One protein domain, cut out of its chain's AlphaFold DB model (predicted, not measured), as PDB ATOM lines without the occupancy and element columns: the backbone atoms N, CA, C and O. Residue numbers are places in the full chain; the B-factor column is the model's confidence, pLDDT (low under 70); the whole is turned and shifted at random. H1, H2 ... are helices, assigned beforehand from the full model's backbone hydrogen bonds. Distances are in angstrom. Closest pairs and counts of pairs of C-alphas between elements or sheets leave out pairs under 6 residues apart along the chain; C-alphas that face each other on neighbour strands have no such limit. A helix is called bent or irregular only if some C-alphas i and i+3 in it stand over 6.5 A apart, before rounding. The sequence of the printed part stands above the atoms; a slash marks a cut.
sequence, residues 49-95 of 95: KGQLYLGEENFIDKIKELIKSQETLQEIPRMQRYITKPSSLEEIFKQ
ATOM      1  N   LYS A  49     162.202 207.745 187.908       84.62
ATOM      2  CA  LYS A  49     161.232 207.486 188.976       84.62
ATOM      3  C   LYS A  49     159.901 208.160 188.651       84.62
ATOM      4  O   LYS A  49     159.853 209.317 188.232       84.62
ATOM      5  N   GLY A  50     158.821 207.389 188.794       81.56
ATOM      6  CA  GLY A  50     157.446 207.807 188.497       81.56
ATOM      7  C   GLY A  50     157.262 208.475 187.140       81.56
ATOM      8  O   GLY A  50     156.495 209.420 187.022       81.56
ATOM      9  N   GLN A  51     157.978 207.984 186.124       84.00
ATOM     10  CA  GLN A  51     157.889 208.414 184.720       84.00
ATOM     11  C   GLN A  51     158.338 209.856 184.420       84.00
ATOM     12  O   GLN A  51     158.349 210.228 183.251       84.00
ATOM     13  N   LEU A  52     158.730 210.647 185.425       86.25
ATOM     14  CA  LEU A  52     159.021 212.073 185.244       86.25
ATOM     15  C   LEU A  52     160.393 212.500 185.780       86.25
ATOM     16  O   LEU A  52     161.008 213.401 185.218       86.25
ATOM     17  N   TYR A  53     160.899 211.862 186.837       88.00
ATOM     18  CA  TYR A  53     162.076 212.363 187.548       88.00
ATOM     19  C   TYR A  53     163.304 211.499 187.284       88.00
ATOM     20  O   TYR A  53     163.275 210.289 187.497       88.00
ATOM     21  N   LEU A  54     164.396 212.130 186.856       89.62
ATOM     22  CA  LEU A  54     165.704 211.509 186.667       89.62
ATOM     23  C   LEU A  54     166.736 212.279 187.493       89.62
ATOM     24  O   LEU A  54     166.954 213.463 187.253       89.62
ATOM     25  N   GLY A  55     167.366 211.616 188.457       86.00
ATOM     26  CA  GLY A  55     168.354 212.238 189.331       86.00
ATOM     27  C   GLY A  55     168.851 211.289 190.415       86.00
ATOM     28  O   GLY A  55     168.408 210.144 190.504       86.00
ATOM     29  N   GLU A  56     169.787 211.776 191.223       86.56
ATOM     30  CA  GLU A  56     170.304 211.059 192.391       86.56
ATOM     31  C   GLU A  56     169.278 211.014 193.532       86.56
ATOM     32  O   GLU A  56     168.325 211.794 193.558       86.56
ATOM     33  N   GLU A  57     169.489 210.128 194.507       84.38
ATOM     34  CA  GLU A  57     168.559 209.911 195.626       84.38
ATOM     35  C   GLU A  57     168.247 211.208 196.386       84.38
ATOM     36  O   GLU A  57     167.079 211.548 196.554       84.38
ATOM     37  N   ASN A  58     169.268 212.021 196.678       88.38
ATOM     38  CA  ASN A  58     169.106 213.322 197.337       88.38
ATOM     39  C   ASN A  58     168.200 214.296 196.560       88.38
ATOM     40  O   ASN A  58     167.513 215.128 197.153       88.38
ATOM     41  N   PHE A  59     168.223 214.247 195.223       89.06
ATOM     42  CA  PHE A  59     167.331 215.058 194.393       89.06
ATOM     43  C   PHE A  59     165.902 214.524 194.471       89.06
ATOM     44  O   PHE A  59     164.962 215.296 194.659       89.06
ATOM     45  N   ILE A  60     165.746 213.203 194.376       85.88
ATOM     46  CA  ILE A  60     164.448 212.544 194.489       85.88
ATOM     47  C   ILE A  60     163.811 212.826 195.854       85.88
ATOM     48  O   ILE A  60     162.614 213.093 195.905       85.88
ATOM     49  N   ASP A  61     164.577 212.855 196.942       86.25
ATOM     50  CA  ASP A  61     164.047 213.148 198.276       86.25
ATOM     51  C   ASP A  61     163.519 214.581 198.404       86.25
ATOM     52  O   ASP A  61     162.441 214.793 198.958       86.25
ATOM     53  N   LYS A  62     164.184 215.563 197.780       88.81
ATOM     54  CA  LYS A  62     163.652 216.934 197.694       88.81
ATOM     55  C   LYS A  62     162.336 216.984 196.917       88.81
ATOM     56  O   LYS A  62     161.404 217.669 197.326       88.81
ATOM     57  N   ILE A  63     162.239 216.245 195.811       87.75
ATOM     58  CA  ILE A  63     160.996 216.149 195.034       87.75
ATOM     59  C   ILE A  63     159.882 215.511 195.865       87.75
ATOM     60  O   ILE A  63     158.767 216.028 195.872       87.75
ATOM     61  N   LYS A  64     160.179 214.423 196.585       83.12
ATOM     62  CA  LYS A  64     159.230 213.731 197.467       83.12
ATOM     63  C   LYS A  64     158.594 214.684 198.477       83.12
ATOM     64  O   LYS A  64     157.381 214.629 198.665       83.12
ATOM     65  N   GLU A  65     159.380 215.569 199.089       84.81
ATOM     66  CA  GLU A  65     158.842 216.565 200.022       84.81
ATOM     67  C   GLU A  65     157.890 217.554 199.341       84.81
ATOM     68  O   GLU A  65     156.818 217.840 199.873       84.81
ATOM     69  N   LEU A  66     158.235 218.022 198.138       85.94
ATOM     70  CA  LEU A  66     157.430 218.993 197.391       85.94
ATOM     71  C   LEU A  66     156.078 218.430 196.930       85.94
ATOM     72  O   LEU A  66     155.092 219.165 196.882       85.94
ATOM     73  N   ILE A  67     156.017 217.140 196.589       83.00
ATOM     74  CA  ILE A  67     154.808 216.511 196.028       83.00
ATOM     75  C   ILE A  67     153.963 215.761 197.063       83.00
ATOM     76  O   ILE A  67     152.904 215.242 196.718       83.00
ATOM     77  N   LYS A  68     154.379 215.723 198.334       79.31
ATOM     78  CA  LYS A  68     153.689 214.986 199.407       79.31
ATOM     79  C   LYS A  68     152.209 215.365 199.556       79.31
ATOM     80  O   LYS A  68     151.374 214.515 199.843       79.31
ATOM     81  N   SER A  69     151.858 216.631 199.324       78.44
ATOM     82  CA  SER A  69     150.467 217.112 199.375       78.44
ATOM     83  C   SER A  69     149.604 216.656 198.190       78.44
ATOM     84  O   SER A  69     148.380 216.724 198.263       78.44
ATOM     85  N   GLN A  70     150.223 216.178 197.108       76.62
ATOM     86  CA  GLN A  70     149.562 215.812 195.854       76.62
ATOM     87  C   GLN A  70     149.155 214.330 195.800       76.62
ATOM     88  O   GLN A  70     148.469 213.911 194.868       76.62
ATOM     89  N   GLU A  71     149.520 213.524 196.803       72.62
ATOM     90  CA  GLU A  71     149.181 212.091 196.868       72.62
ATOM     91  C   GLU A  71     147.660 211.829 196.860       72.62
ATOM     92  O   GLU A  71     147.193 210.779 196.405       72.62
ATOM     93  N   THR A  72     146.865 212.799 197.314       78.06
ATOM     94  CA  THR A  72     145.399 212.720 197.379       78.06
ATOM     95  C   THR A  72     144.706 213.119 196.071       78.06
ATOM     96  O   THR A  72     143.524 212.810 195.895       78.06
ATOM     97  N   LEU A  73     145.421 213.741 195.123       82.75
ATOM     98  CA  LEU A  73     144.854 214.240 193.867       82.75
ATOM     99  C   LEU A  73     144.604 213.100 192.878       82.75
ATOM    100  O   LEU A  73     145.519 212.579 192.244       82.75
ATOM    101  N   GLN A  74     143.344 212.701 192.719       82.44
ATOM    102  CA  GLN A  74     142.998 211.549 191.882       82.44
ATOM    103  C   GLN A  74     143.293 211.751 190.388       82.44
ATOM    104  O   GLN A  74     143.530 210.760 189.698       82.44
ATOM    105  N   GLU A  75     143.344 213.002 189.928       87.62
ATOM    106  CA  GLU A  75     143.650 213.392 188.544       87.62
ATOM    107  C   GLU A  75     145.087 213.052 188.130       87.62
ATOM    108  O   GLU A  75     145.360 212.811 186.955       87.62
ATOM    109  N   ILE A  76     146.009 212.975 189.092       82.50
ATOM    110  CA  ILE A  76     147.398 212.621 188.814       82.50
ATOM    111  C   ILE A  76     147.507 211.088 188.707       82.50
ATOM    112  O   ILE A  76     147.021 210.357 189.585       82.50
ATOM    113  N   PRO A  77     148.171 210.542 187.674       86.50
ATOM    114  CA  PRO A  77     148.419 209.109 187.566       86.50
ATOM    115  C   PRO A  77     149.072 208.531 188.828       86.50
ATOM    116  O   PRO A  77     149.998 209.112 189.396       86.50
ATOM    117  N   ARG A  78     148.631 207.341 189.266       82.38
ATOM    118  CA  ARG A  78     149.135 206.700 190.504       82.38
ATOM    119  C   ARG A  78     150.662 206.552 190.513       82.38
ATOM    120  O   ARG A  78     151.280 206.759 191.549       82.38
ATOM    121  N   MET A  79     151.259 206.247 189.358       80.25
ATOM    122  CA  MET A  79     152.714 206.099 189.198       80.25
ATOM    123  C   MET A  79     153.493 207.399 189.447       80.25
ATOM    124  O   MET A  79     154.656 207.335 189.825       80.25
ATOM    125  N   GLN A  80     152.863 208.558 189.236       82.69
ATOM    126  CA  GLN A  80     153.452 209.878 189.471       82.69
ATOM    127  C   GLN A  80     153.167 210.370 190.894       82.69
ATOM    128  O   GLN A  80     154.025 210.985 191.514       82.69
ATOM    129  N   ARG A  81     151.994 210.040 191.450       81.31
ATOM    130  CA  ARG A  81     151.656 210.366 192.844       81.31
ATOM    131  C   ARG A  81     152.551 209.679 193.859       81.31
ATOM    132  O   ARG A  81     152.990 210.305 194.810       81.31
ATOM    133  N   TYR A  82     152.807 208.387 193.668       79.12
ATOM    134  CA  TYR A  82     153.468 207.556 194.674       79.12
ATOM    135  C   TYR A  82     154.959 207.344 194.397       79.12
ATOM    136  O   TYR A  82     155.491 206.272 194.665       79.12
ATOM    137  N   ILE A  83     155.657 208.364 193.890       78.00
ATOM    138  CA  ILE A  83     157.133 208.353 193.794       78.00
ATOM    139  C   ILE A  83     157.796 208.244 195.168       78.00
ATOM    140  O   ILE A  83     158.902 207.724 195.301       78.00
ATOM    141  N   THR A  84     157.110 208.750 196.188       69.88
ATOM    142  CA  THR A  84     157.488 208.687 197.600       69.88
ATOM    143  C   THR A  84     157.427 207.270 198.163       69.88
ATOM    144  O   THR A  84     158.076 206.993 199.171       69.88
ATOM    145  N   LYS A  85     156.671 206.364 197.528       73.88
ATOM    146  CA  LYS A  85     156.419 205.026 198.052       73.88
ATOM    147  C   LYS A  85     157.582 204.081 197.726       73.88
ATOM    148  O   LYS A  85     158.073 204.103 196.595       73.88
ATOM    149  N   PRO A  86     157.988 203.217 198.676       69.19
ATOM    150  CA  PRO A  86     158.948 202.157 198.413       69.19
ATOM    151  C   PRO A  86     158.537 201.325 197.205       69.19
ATOM    152  O   PRO A  86     157.353 201.033 196.995       69.19
ATOM    153  N   SER A  87     159.527 200.971 196.398       68.88
ATOM    154  CA  SER A  87     159.315 200.301 195.119       68.88
ATOM    155  C   SER A  87     159.112 198.794 195.271       68.88
ATOM    156  O   SER A  87     158.569 198.155 194.369       68.88
ATOM    157  N   SER A  88     159.484 198.235 196.427       71.06
ATOM    158  CA  SER A  88     159.309 196.823 196.756       71.06
ATOM    159  C   SER A  88     158.706 196.621 198.148       71.06
ATOM    160  O   SER A  88     158.825 197.464 199.037       71.06
ATOM    161  N   LEU A  89     158.057 195.470 198.347       73.31
ATOM    162  CA  LEU A  89     157.601 195.040 199.673       73.31
ATOM    163  C   LEU A  89     158.788 194.781 200.612       73.31
ATOM    164  O   LEU A  89     158.696 195.058 201.801       73.31
ATOM    165  N   GLU A  90     159.918 194.312 200.086       78.56
ATOM    166  CA  GLU A  90     161.132 194.072 200.873       78.56
ATOM    167  C   GLU A  90     161.671 195.352 201.521       78.56
ATOM    168  O   GLU A  90     162.095 195.317 202.669       78.56
ATOM    169  N   GLU A  91     161.616 196.492 200.825       74.19
ATOM    170  CA  GLU A  91     161.981 197.797 201.396       74.19
ATOM    171  C   GLU A  91     161.067 198.200 202.562       74.19
ATOM    172  O   GLU A  91     161.512 198.872 203.487       74.19
ATOM    173  N   ILE A  92     159.801 197.774 202.542       71.31
ATOM    174  CA  ILE A  92     158.828 198.066 203.602       71.31
ATOM    175  C   ILE A  92     159.103 197.212 204.847       71.31
ATOM    176  O   ILE A  92     158.975 197.707 205.962       71.31
ATOM    177  N   PHE A  93     159.492 195.947 204.667       78.19
ATOM    178  CA  PHE A  93     159.688 194.985 205.762       78.19
ATOM    179  C   PHE A  93     161.124 194.914 206.309       78.19
ATOM    180  O   PHE A  93     161.387 194.124 207.208       78.19
ATOM    181  N   LYS A  94     162.056 195.721 205.786       68.19
ATOM    182  CA  LYS A  94     163.430 195.850 206.310       68.19
ATOM    183  C   LYS A  94     163.564 196.829 207.494       68.19
ATOM    184  O   LYS A  94     164.692 197.145 207.867       68.19
ATOM    185  N   GLN A  95     162.446 197.314 208.042       53.00
ATOM    186  CA  GLN A  95     162.407 198.135 209.262       53.00
ATOM    187  C   GLN A  95     162.482 197.285 210.526       53.00
ATOM    188  O   GLN A  95     161.803 196.235 210.568       53.00
TER     189      GLN A  95
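AT A GLANCE: This is residues 49 to 95 of the 95 residues of an uncharacterized protein of Candidatus Hakubanella thermoalkaliphilus (UniProt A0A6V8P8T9). Two helices, H1 and the shorter H2, pack at a steep angle, and a short tail, residues 88 to 95 with H3, sticks out. The printed part has 47 residues with three named helices, H1, H2 and H3 along the chain, and no named strand: all helix. It is only just compact, close to loose, with a radius of gyration of the C-alphas of 11.2 A, spanning 31 by 22 by 18 A.

HOW THE PARTS SIT: H1, residues 57 to 70, touches H2, residues 78 to 84; their closest C-alphas, Lys 64 and Thr 84, are 5.3 A apart. They run opposite ways at a steep tilt of 57 degrees. H3, residues 89 to 93, is apart from both. Within hydrogen-bond range are every O i to N i+4 pair in H3, 8 of 10 in H1 and 1 of 3 in H2, which has 1 of 4 O i to N i+3 pairs.

IN THESE COORDINATES: H1 runs 19.9 A from C-alpha 57 at (168.559, 209.911, 195.626), irregular, with C-alphas 66 and 69 7.5 A apart. H2, 11.1 A, is irregular, with C-alphas 81 and 84 7.7 A apart. H3, 6.4 A, ends at C-alpha 93 (159.688, 194.985, 205.762).

THE WHOLE: The printed part has no cut and no long link. Residues 84, 86 to 87 and 94 to 95 have pLDDT under 70.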